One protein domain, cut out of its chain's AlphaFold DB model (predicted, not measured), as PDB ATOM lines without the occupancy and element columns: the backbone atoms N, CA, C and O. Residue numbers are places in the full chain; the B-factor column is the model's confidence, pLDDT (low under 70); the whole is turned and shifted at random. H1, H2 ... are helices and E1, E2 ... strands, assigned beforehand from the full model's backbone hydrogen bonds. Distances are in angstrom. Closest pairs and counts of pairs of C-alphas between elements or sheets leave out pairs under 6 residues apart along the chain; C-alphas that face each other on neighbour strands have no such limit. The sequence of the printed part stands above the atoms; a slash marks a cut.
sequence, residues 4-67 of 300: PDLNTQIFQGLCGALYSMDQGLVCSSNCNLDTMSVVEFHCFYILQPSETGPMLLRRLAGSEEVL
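AT A GLANCE: This is residues 4 to 67 of the 300 residues of an uncharacterized protein of Noccaea caerulescens (UniProt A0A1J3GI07). A small, twisted ribbon of three strands, E1, E2 and E3, has one helix, H1, at one end; only the last residues of H1, 14 to 19, come near the sheet, and its residues 4 to 10 stick out. The hairpin of E1 and E2 bends sharply, and residues 60 to 67 run on at the end far from H1. The printed part has 64 residues, in the order H1, E1, E2, E3; the sheet order is E1, E2, E3, all antiparallel, and the class is mixed, helices and strands. The whole is loose, with a radius of gyration of the C-alphas of 13.8 A, and flat, spanning 36 by 27 by 14 A.

IN THESE COORDINATES: Find C-alpha 4 at (-25.770, 33.197, 3.846); from there H1 runs 22.3 A through residues 4 to 19. Next comes E1, residues 25 to 32, 17.2 A long, which bends by 77 degrees at residue 29. E2, residues 37 to 48, measures 22.1 A and bends by 121 degrees at residue 40. E3, residues 56 to 59, ends at C-alpha 59, (-51.298, 29.618, -0.147).

HOW THE PARTS SIT: Look first at the meander E1, E2, E3, each strand the antiparallel neighbour of the one before. In the hairpin E1 and E2, N 27 and O 45 are within hydrogen-bond range at 2.9 A. In the hairpin E2 and E3, N 46 and O 58 are at 2.8 A. H1 is on the sheet but only grazes it, with residues 14 to 19. In H1 every O i to N i+4 pair is within hydrogen-bond range.

THE WHOLE: The C-alphas farthest apart, Asp 5 and Leu 67, are 44.3 A apart. The printed part has no cut, no link is long, and no printed residue is under 70 in pLDDT.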
ATOM      1  N   PRO A   4     -24.611  32.345   3.557       74.50
ATOM      2  CA  PRO A   4     -25.770  33.197   3.846       74.50
ATOM      3  C   PRO A   4     -25.740  34.557   3.129       74.50
ATOM      4  O   PRO A   4     -26.798  35.017   2.692       74.50
ATOM      5  N   ASP A   5     -24.571  35.177   2.934       86.81
ATOM      6  CA  ASP A   5     -24.456  36.473   2.245       86.81
ATOM      7  C   ASP A   5     -24.859  36.344   0.776       86.81
ATOM      8  O   ASP A   5     -25.607  37.167   0.243       86.81
ATOM      9  N   LEU A   6     -24.375  35.282   0.124       92.50
ATOM     10  CA  LEU A   6     -24.684  34.979  -1.270       92.50
ATOM     11  C   LEU A   6     -26.174  34.658  -1.441       92.50
ATOM     12  O   LEU A   6     -26.816  35.193  -2.342       92.50
ATOM     13  N   ASN A   7     -26.747  33.844  -0.548       91.19
ATOM     14  CA  ASN A   7     -28.181  33.550  -0.556       91.19
ATOM     15  C   ASN A   7     -29.023  34.831  -0.381       91.19
ATOM     16  O   ASN A   7     -30.034  34.997  -1.063       91.19
ATOM     17  N   THR A   8     -28.586  35.755   0.481       90.56
ATOM     18  CA  THR A   8     -29.260  37.043   0.722       90.56
ATOM     19  C   THR A   8     -29.211  37.947  -0.512       90.56
ATOM     20  O   THR A   8     -30.245  38.474  -0.921       90.56
ATOM     21  N   GLN A   9     -28.048  38.070  -1.161       91.00
ATOM     22  CA  GLN A   9     -27.892  38.832  -2.408       91.00
ATOM     23  C   GLN A   9     -28.744  38.253  -3.549       91.00
ATOM     24  O   GLN A   9     -29.414  39.000  -4.263       91.00
ATOM     25  N   ILE A  10     -28.776  36.921  -3.695       92.31
ATOM     26  CA  ILE A  10     -29.620  36.234  -4.686       92.31
ATOM     27  C   ILE A  10     -31.104  36.506  -4.411       92.31
ATOM     28  O   ILE A  10     -31.841  36.834  -5.340       92.31
ATOM     29  N   PHE A  11     -31.548  36.418  -3.153       92.06
ATOM     30  CA  PHE A  11     -32.938  36.689  -2.781       92.06
ATOM     31  C   PHE A  11     -33.341  38.147  -3.054       92.06
ATOM     32  O   PHE A  11     -34.390  38.386  -3.648       92.06
ATOM     33  N   GLN A  12     -32.492  39.118  -2.703       91.44
ATOM     34  CA  GLN A  12     -32.728  40.540  -2.985       91.44
ATOM     35  C   GLN A  12     -32.805  40.826  -4.493       91.44
ATOM     36  O   GLN A  12     -33.743  41.486  -4.945       91.44
ATOM     37  N   GLY A  13     -31.872  40.286  -5.285       92.06
ATOM     38  CA  GLY A  13     -31.896  40.414  -6.746       92.06
ATOM     39  C   GLY A  13     -33.140  39.780  -7.377       92.06
ATOM     40  O   GLY A  13     -33.733  40.352  -8.290       92.06
ATOM     41  N   LEU A  14     -33.581  38.635  -6.846       93.00
ATOM     42  CA  LEU A  14     -34.797  37.946  -7.271       93.00
ATOM     43  C   LEU A  14     -36.065  38.753  -6.932       93.00
ATOM     44  O   LEU A  14     -36.914  38.911  -7.807       93.00
ATOM     45  N   CYS A  15     -36.174  39.318  -5.721       93.25
ATOM     46  CA  CYS A  15     -37.253  40.244  -5.349       93.25
ATOM     47  C   CYS A  15     -37.331  41.437  -6.307       93.25
ATOM     48  O   CYS A  15     -38.389  41.685  -6.885       93.25
ATOM     49  N   GLY A  16     -36.214  42.147  -6.504       92.06
ATOM     50  CA  GLY A  16     -36.177  43.351  -7.337       92.06
ATOM     51  C   GLY A  16     -36.515  43.076  -8.803       92.06
ATOM     52  O   GLY A  16     -37.272  43.832  -9.415       92.06
ATOM     53  N   ALA A  17     -36.019  41.964  -9.357       93.94
ATOM     54  CA  ALA A  17     -36.343  41.546 -10.719       93.94
ATOM     55  C   ALA A  17     -37.834  41.206 -10.879       93.94
ATOM     56  O   ALA A  17     -38.467  41.668 -11.823       93.94
ATOM     57  N   LEU A  18     -38.406  40.430  -9.953       94.38
ATOM     58  CA  LEU A  18     -39.812  40.021  -9.997       94.38
ATOM     59  C   LEU A  18     -40.773  41.202  -9.810       94.38
ATOM     60  O   LEU A  18     -41.738  41.316 -10.566       94.38
ATOM     61  N   TYR A  19     -40.481  42.107  -8.867       94.12
ATOM     62  CA  TYR A  19     -41.250  43.341  -8.670       94.12
ATOM     63  C   TYR A  19     -41.243  44.203  -9.941       94.12
ATOM     64  O   TYR A  19     -42.300  44.585 -10.436       94.12
ATOM     65  N   SER A  20     -40.067  44.408 -10.546       93.62
ATOM     66  CA  SER A  20     -39.910  45.184 -11.790       93.62
ATOM     67  C   SER A  20     -40.625  44.580 -13.011       93.62
ATOM     68  O   SER A  20     -40.747  45.246 -14.037       93.62
ATOM     69  N   MET A  21     -41.071  43.321 -12.931       95.12
ATOM     70  CA  MET A  21     -41.784  42.614 -13.999       95.12
ATOM     71  C   MET A  21     -43.283  42.408 -13.722       95.12
ATOM     72  O   MET A  21     -43.949  41.816 -14.572       95.12
ATOM     73  N   ASP A  22     -43.797  42.849 -12.564       93.62
ATOM     74  CA  ASP A  22     -45.135  42.508 -12.040       93.62
ATOM     75  C   ASP A  22     -45.400  40.985 -12.051       93.62
ATOM     76  O   ASP A  22     -46.370  40.479 -12.620       93.62
ATOM     77  N   GLN A  23     -44.461  40.216 -11.486       95.00
ATOM     78  CA  GLN A  23     -44.498  38.749 -11.479       95.00
ATOM     79  C   GLN A  23     -44.296  38.167 -10.080       95.00
ATOM     80  O   GLN A  23     -43.488  38.650  -9.296       95.00
ATOM     81  N   GLY A  24     -44.999  37.072  -9.788       94.19
ATOM     82  CA  GLY A  24     -44.774  36.235  -8.606       94.19
ATOM     83  C   GLY A  24     -44.261  34.847  -8.986       94.19
ATOM     84  O   GLY A  24     -44.490  34.376 -10.101       94.19
ATOM     85  N   LEU A  25     -43.594  34.167  -8.053       95.75
ATOM     86  CA  LEU A  25     -43.185  32.770  -8.231       95.75
ATOM     87  C   LEU A  25     -44.277  31.832  -7.722       95.75
ATOM     88  O   LEU A  25     -44.788  32.023  -6.622       95.75
ATOM     89  N   VAL A  26     -44.585  30.785  -8.487       96.62
ATOM     90  CA  VAL A  26     -45.385  29.657  -7.994       96.62
ATOM     91  C   VAL A  26     -44.440  28.605  -7.422       96.62
ATOM     92  O   VAL A  26     -43.518  28.155  -8.100       96.62
ATOM     93  N   CYS A  27     -44.682  28.207  -6.178       94.88
ATOM     94  CA  CYS A  27     -43.889  27.222  -5.451       94.88
ATOM     95  C   CYS A  27     -44.779  26.082  -4.946       94.88
ATOM     96  O   CYS A  27     -45.973  26.267  -4.711       94.88
ATOM     97  N   SER A  28     -44.190  24.908  -4.736       94.81
ATOM     98  CA  SER A  28     -44.845  23.757  -4.108       94.81
ATOM     99  C   SER A  28     -44.061  23.314  -2.878       94.81
ATOM    100  O   SER A  28     -42.832  23.289  -2.916       94.81
ATOM    101  N   SER A  29     -44.758  22.931  -1.812       94.31
ATOM    102  CA  SER A  29     -44.160  22.391  -0.588       94.31
ATOM    103  C   SER A  29     -45.063  21.322   0.023       94.31
ATOM    104  O   SER A  29     -46.280  21.365  -0.145       94.31
ATOM    105  N   ASN A  30     -44.475  20.378   0.754       94.56
ATOM    106  CA  ASN A  30     -45.205  19.446   1.616       94.56
ATOM    107  C   ASN A  30     -45.509  20.044   3.003       94.56
ATOM    108  O   ASN A  30     -46.150  19.390   3.815       94.56
ATOM    109  N   CYS A  31     -45.064  21.268   3.300       93.38
ATOM    110  CA  CYS A  31     -45.514  22.012   4.474       93.38
ATOM    111  C   CYS A  31     -46.805  22.778   4.148       93.38
ATOM    112  O   CYS A  31     -46.842  23.552   3.184       93.38
ATOM    113  N   ASN A  32     -47.841  22.594   4.966       91.44
ATOM    114  CA  ASN A  32     -49.025  23.441   5.008       91.44
ATOM    115  C   ASN A  32     -48.813  24.561   6.039       91.44
ATOM    116  O   ASN A  32     -48.704  24.295   7.237       91.44
ATOM    117  N   LEU A  33     -48.765  25.811   5.579       89.62
ATOM    118  CA  LEU A  33     -48.542  26.982   6.433       89.62
ATOM    119  C   LEU A  33     -49.790  27.417   7.214       89.62
ATOM    120  O   LEU A  33     -49.645  28.052   8.253       89.62
ATOM    121  N   ASP A  34     -50.994  27.031   6.777       88.31
ATOM    122  CA  ASP A  34     -52.235  27.329   7.509       88.31
ATOM    123  C   ASP A  34     -52.306  26.529   8.825       88.31
ATOM    124  O   ASP A  34     -52.896  26.976   9.808       88.31
ATOM    125  N   THR A  35     -51.690  25.340   8.846       90.38
ATOM    126  CA  THR A  35     -51.641  24.416   9.995       90.38
ATOM    127  C   THR A  35     -50.242  24.258  10.598       90.38
ATOM    128  O   THR A  35     -50.088  23.517  11.567       90.38
ATOM    129  N   MET A  36     -49.228  24.921  10.028       91.38
ATOM    130  CA  MET A  36     -47.801  24.795  10.374       91.38
ATOM    131  C   MET A  36     -47.320  23.335  10.482       91.38
ATOM    132  O   MET A  36     -46.575  22.972  11.393       91.38
ATOM    133  N   SER A  37     -47.758  22.475   9.556       93.25
ATOM    134  CA  SER A  37     -47.512  21.029   9.610       93.25
ATOM    135  C   SER A  37     -47.143  20.431   8.253       93.25
ATOM    136  O   SER A  37     -47.545  20.923   7.200       93.25
ATOM    137  N   VAL A  38     -46.376  19.337   8.268       95.25
ATOM    138  CA  VAL A  38     -46.093  18.552   7.057       95.25
ATOM    139  C   VAL A  38     -47.310  17.691   6.710       95.25
ATOM    140  O   VAL A  38     -47.895  17.055   7.586       95.25
ATOM    141  N   VAL A  39     -47.676  17.671   5.432       91.81
ATOM    142  CA  VAL A  39     -48.807  16.935   4.855       91.81
ATOM    143  C   VAL A  39     -48.340  16.017   3.718       91.81
ATOM    144  O   VAL A  39     -47.276  16.212   3.133       91.81
ATOM    145  N   GLU A  40     -49.137  14.995   3.397       92.94
ATOM    146  CA  GLU A  40     -48.809  13.997   2.360       92.94
ATOM    147  C   GLU A  40     -48.986  14.522   0.921       92.94
ATOM    148  O   GLU A  40     -48.454  13.948  -0.031       92.94
ATOM    149  N   PHE A  41     -49.730  15.618   0.749       88.75
ATOM    150  CA  PHE A  41     -49.997  16.262  -0.537       88.75
ATOM    151  C   PHE A  41     -49.151  17.528  -0.727       88.75
ATOM    152  O   PHE A  41     -48.623  18.100   0.222       88.75
ATOM    153  N   HIS A  42     -49.017  17.989  -1.971       91.50
ATOM    154  CA  HIS A  42     -48.301  19.232  -2.259       91.50
ATOM    155  C   HIS A  42     -49.239  20.428  -2.069       91.50
ATOM    156  O   HIS A  42     -50.192  20.599  -2.828       91.50
ATOM    157  N   CYS A  43     -48.952  21.284  -1.089       93.81
ATOM    158  CA  CYS A  43     -49.523  22.623  -1.034       93.81
ATOM    159  C   CYS A  43     -48.822  23.516  -2.065       93.81
ATOM    160  O   CYS A  43     -47.590  23.559  -2.135       93.81
ATOM    161  N   PHE A  44     -49.612  24.249  -2.849       96.00
ATOM    162  CA  PHE A  44     -49.110  25.248  -3.786       96.00
ATOM    163  C   PHE A  44     -49.204  26.645  -3.181       96.00
ATOM    164  O   PHE A  44     -50.118  26.958  -2.416       96.00
ATOM    165  N   TYR A  45     -48.251  27.492  -3.544       96.38
ATOM    166  CA  TYR A  45     -48.095  28.836  -3.014       96.38
ATOM    167  C   TYR A  45     -47.719  29.809  -4.124       96.38
ATOM    168  O   TYR A  45     -47.056  29.428  -5.088       96.38
ATOM    169  N   ILE A  46     -48.082  31.077  -3.946       96.12
ATOM    170  CA  ILE A  46     -47.505  32.196  -4.683       96.12
ATOM    171  C   ILE A  46     -46.639  33.040  -3.742       96.12
ATOM    172  O   ILE A  46     -47.082  33.447  -2.668       96.12
ATOM    173  N   LEU A  47     -45.400  33.295  -4.155       95.56
ATOM    174  CA  LEU A  47     -44.530  34.328  -3.602       95.56
ATOM    175  C   LEU A  47     -44.727  35.601  -4.429       95.56
ATOM    176  O   LEU A  47     -44.294  35.671  -5.579       95.56
ATOM    177  N   GLN A  48     -45.397  36.592  -3.848       94.81
ATOM    178  CA  GLN A  48     -45.581  37.918  -4.435       94.81
ATOM    179  C   GLN A  48     -44.449  38.841  -3.943       94.81
ATOM    180  O   GLN A  48     -44.267  38.952  -2.729       94.81
ATOM    181  N   PRO A  49     -43.662  39.486  -4.820       94.50
ATOM    182  CA  PRO A  49     -42.567  40.360  -4.404       94.50
ATOM    183  C   PRO A  49     -43.081  41.676  -3.800       94.50
ATOM    184  O   PRO A  49     -44.193  42.117  -4.093       94.50
ATOM    185  N   SER A  50     -42.232  42.316  -2.996       88.81
ATOM    186  CA  SER A  50     -42.457  43.646  -2.417       88.81
ATOM    187  C   SER A  50     -41.363  44.603  -2.895       88.81
ATOM    188  O   SER A  50     -40.228  44.176  -3.088       88.81
ATOM    189  N   GLU A  51     -41.680  45.891  -3.036       78.62
ATOM    190  CA  GLU A  51     -40.780  46.916  -3.602       78.62
ATOM    191  C   GLU A  51     -39.437  47.042  -2.866       78.62
ATOM    192  O   GLU A  51     -38.382  47.162  -3.483       78.62
ATOM    193  N   THR A  52     -39.481  46.991  -1.533       71.31
ATOM    194  CA  THR A  52     -38.346  47.269  -0.636       71.31
ATOM    195  C   THR A  52     -38.154  46.191   0.439       71.31
ATOM    196  O   THR A  52     -37.456  46.416   1.427       71.31
ATOM    197  N   GLY A  53     -38.788  45.021   0.290       77.25
ATOM    198  CA  GLY A  53     -38.962  44.073   1.393       77.25
ATOM    199  C   GLY A  53     -39.050  42.594   0.995       77.25
ATOM    200  O   GLY A  53     -38.807  42.234  -0.160       77.25
ATOM    201  N   PRO A  54     -39.385  41.710   1.953       86.25
ATOM    202  CA  PRO A  54     -39.543  40.282   1.699       86.25
ATOM    203  C   PRO A  54     -40.744  39.992   0.790       86.25
ATOM    204  O   PRO A  54     -41.683  40.783   0.681       86.25
ATOM    205  N   MET A  55     -40.735  38.816   0.164       93.00
ATOM    206  CA  MET A  55     -41.880  38.320  -0.600       93.00
ATOM    207  C   MET A  55     -43.032  37.920   0.333       93.00
ATOM    208  O   MET A  55     -42.824  37.238   1.337       93.00
ATOM    209  N   LEU A  56     -44.258  38.282  -0.037       92.75
ATOM    210  CA  LEU A  56     -45.481  37.806   0.600       92.75
ATOM    211  C   LEU A  56     -45.807  36.395   0.098       92.75
ATOM    212  O   LEU A  56     -46.127  36.198  -1.075       92.75
ATOM    213  N   LEU A  57     -45.741  35.417   0.997       93.38
ATOM    214  CA  LEU A  57     -46.067  34.020   0.727       93.38
ATOM    215  C   LEU A  57     -47.559  33.767   0.992       93.38
ATOM    216  O   LEU A  57     -48.019  33.891   2.125       93.38
ATOM    217  N   ARG A  58     -48.324  33.418  -0.048       93.56
ATOM    218  CA  ARG A  58     -49.771  33.142   0.031       93.56
ATOM    219  C   ARG A  58     -50.072  31.739  -0.490       93.56
ATOM    220  O   ARG A  58     -49.648  31.387  -1.591       93.56
ATOM    221  N   ARG A  59     -50.819  30.941   0.277       93.12
ATOM    222  CA  ARG A  59     -51.298  29.618  -0.147       93.12
ATOM    223  C   ARG A  59     -52.308  29.750  -1.292       93.12
ATOM    224  O   ARG A  59     -53.125  30.669  -1.303       93.12
ATOM    225  N   LEU A  60     -52.237  28.843  -2.260       93.81
ATOM    226  CA  LEU A  60     -53.216  28.705  -3.335       93.81
ATOM    227  C   LEU A  60     -54.221  27.616  -2.945       93.81
ATOM    228  O   LEU A  60     -53.819  26.509  -2.587       93.81
ATOM    229  N   ALA A  61     -55.513  27.945  -3.005       92.06
ATOM    230  CA  ALA A  61     -56.587  27.018  -2.664       92.06
ATOM    231  C   ALA A  61     -56.676  25.859  -3.672       92.06
ATOM    232  O   ALA A  61     -56.565  26.066  -4.884       92.06
ATOM    233  N   GLY A  62     -56.899  24.650  -3.162       88.94
ATOM    234  CA  GLY A  62     -57.135  23.454  -3.962       88.94
ATOM    235  C   GLY A  62     -58.488  23.483  -4.679       88.94
ATOM    236  O   GLY A  62     -59.424  24.173  -4.269       88.94
ATOM    237  N   SER A  63     -58.628  22.681  -5.736       88.75
ATOM    238  CA  SER A  63     -59.910  22.476  -6.438       88.75
ATOM    239  C   SER A  63     -61.035  21.951  -5.536       88.75
ATOM    240  O   SER A  63     -62.214  22.148  -5.805       88.75
ATOM    241  N   GLU A  64     -60.635  21.290  -4.460       87.56
ATOM    242  CA  GLU A  64     -61.419  20.674  -3.403       87.56
ATOM    243  C   GLU A  64     -61.792  21.654  -2.275       87.56
ATOM    244  O   GLU A  64     -62.688  21.362  -1.485       87.56
ATOM    245  N   GLU A  65     -61.149  22.827  -2.219       88.56
ATOM    246  CA  GLU A  65     -61.448  23.909  -1.268       88.56
ATOM    247  C   GLU A  65     -62.327  25.009  -1.895       88.56
ATOM    248  O   GLU A  65     -63.010  25.748  -1.186       88.56
ATOM    249  N   VAL A  66     -62.335  25.120  -3.228       90.31
ATOM    250  CA  VAL A  66     -63.133  26.108  -3.967       90.31
ATOM    251  C   VAL A  66     -64.518  25.544  -4.292       90.31
ATOM    252  O   VAL A  66     -64.674  24.669  -5.142       90.31
ATOM    253  N   LEU A  67     -65.556  26.096  -3.660       86.56
ATOM    254  CA  LEU A  67     -66.943  25.753  -3.984       86.56
ATOM    255  C   LEU A  67     -67.312  26.216  -5.411       86.56
ATOM    256  O   LEU A  67     -67.111  27.389  -5.740       86.56
TER     257      LEU A  67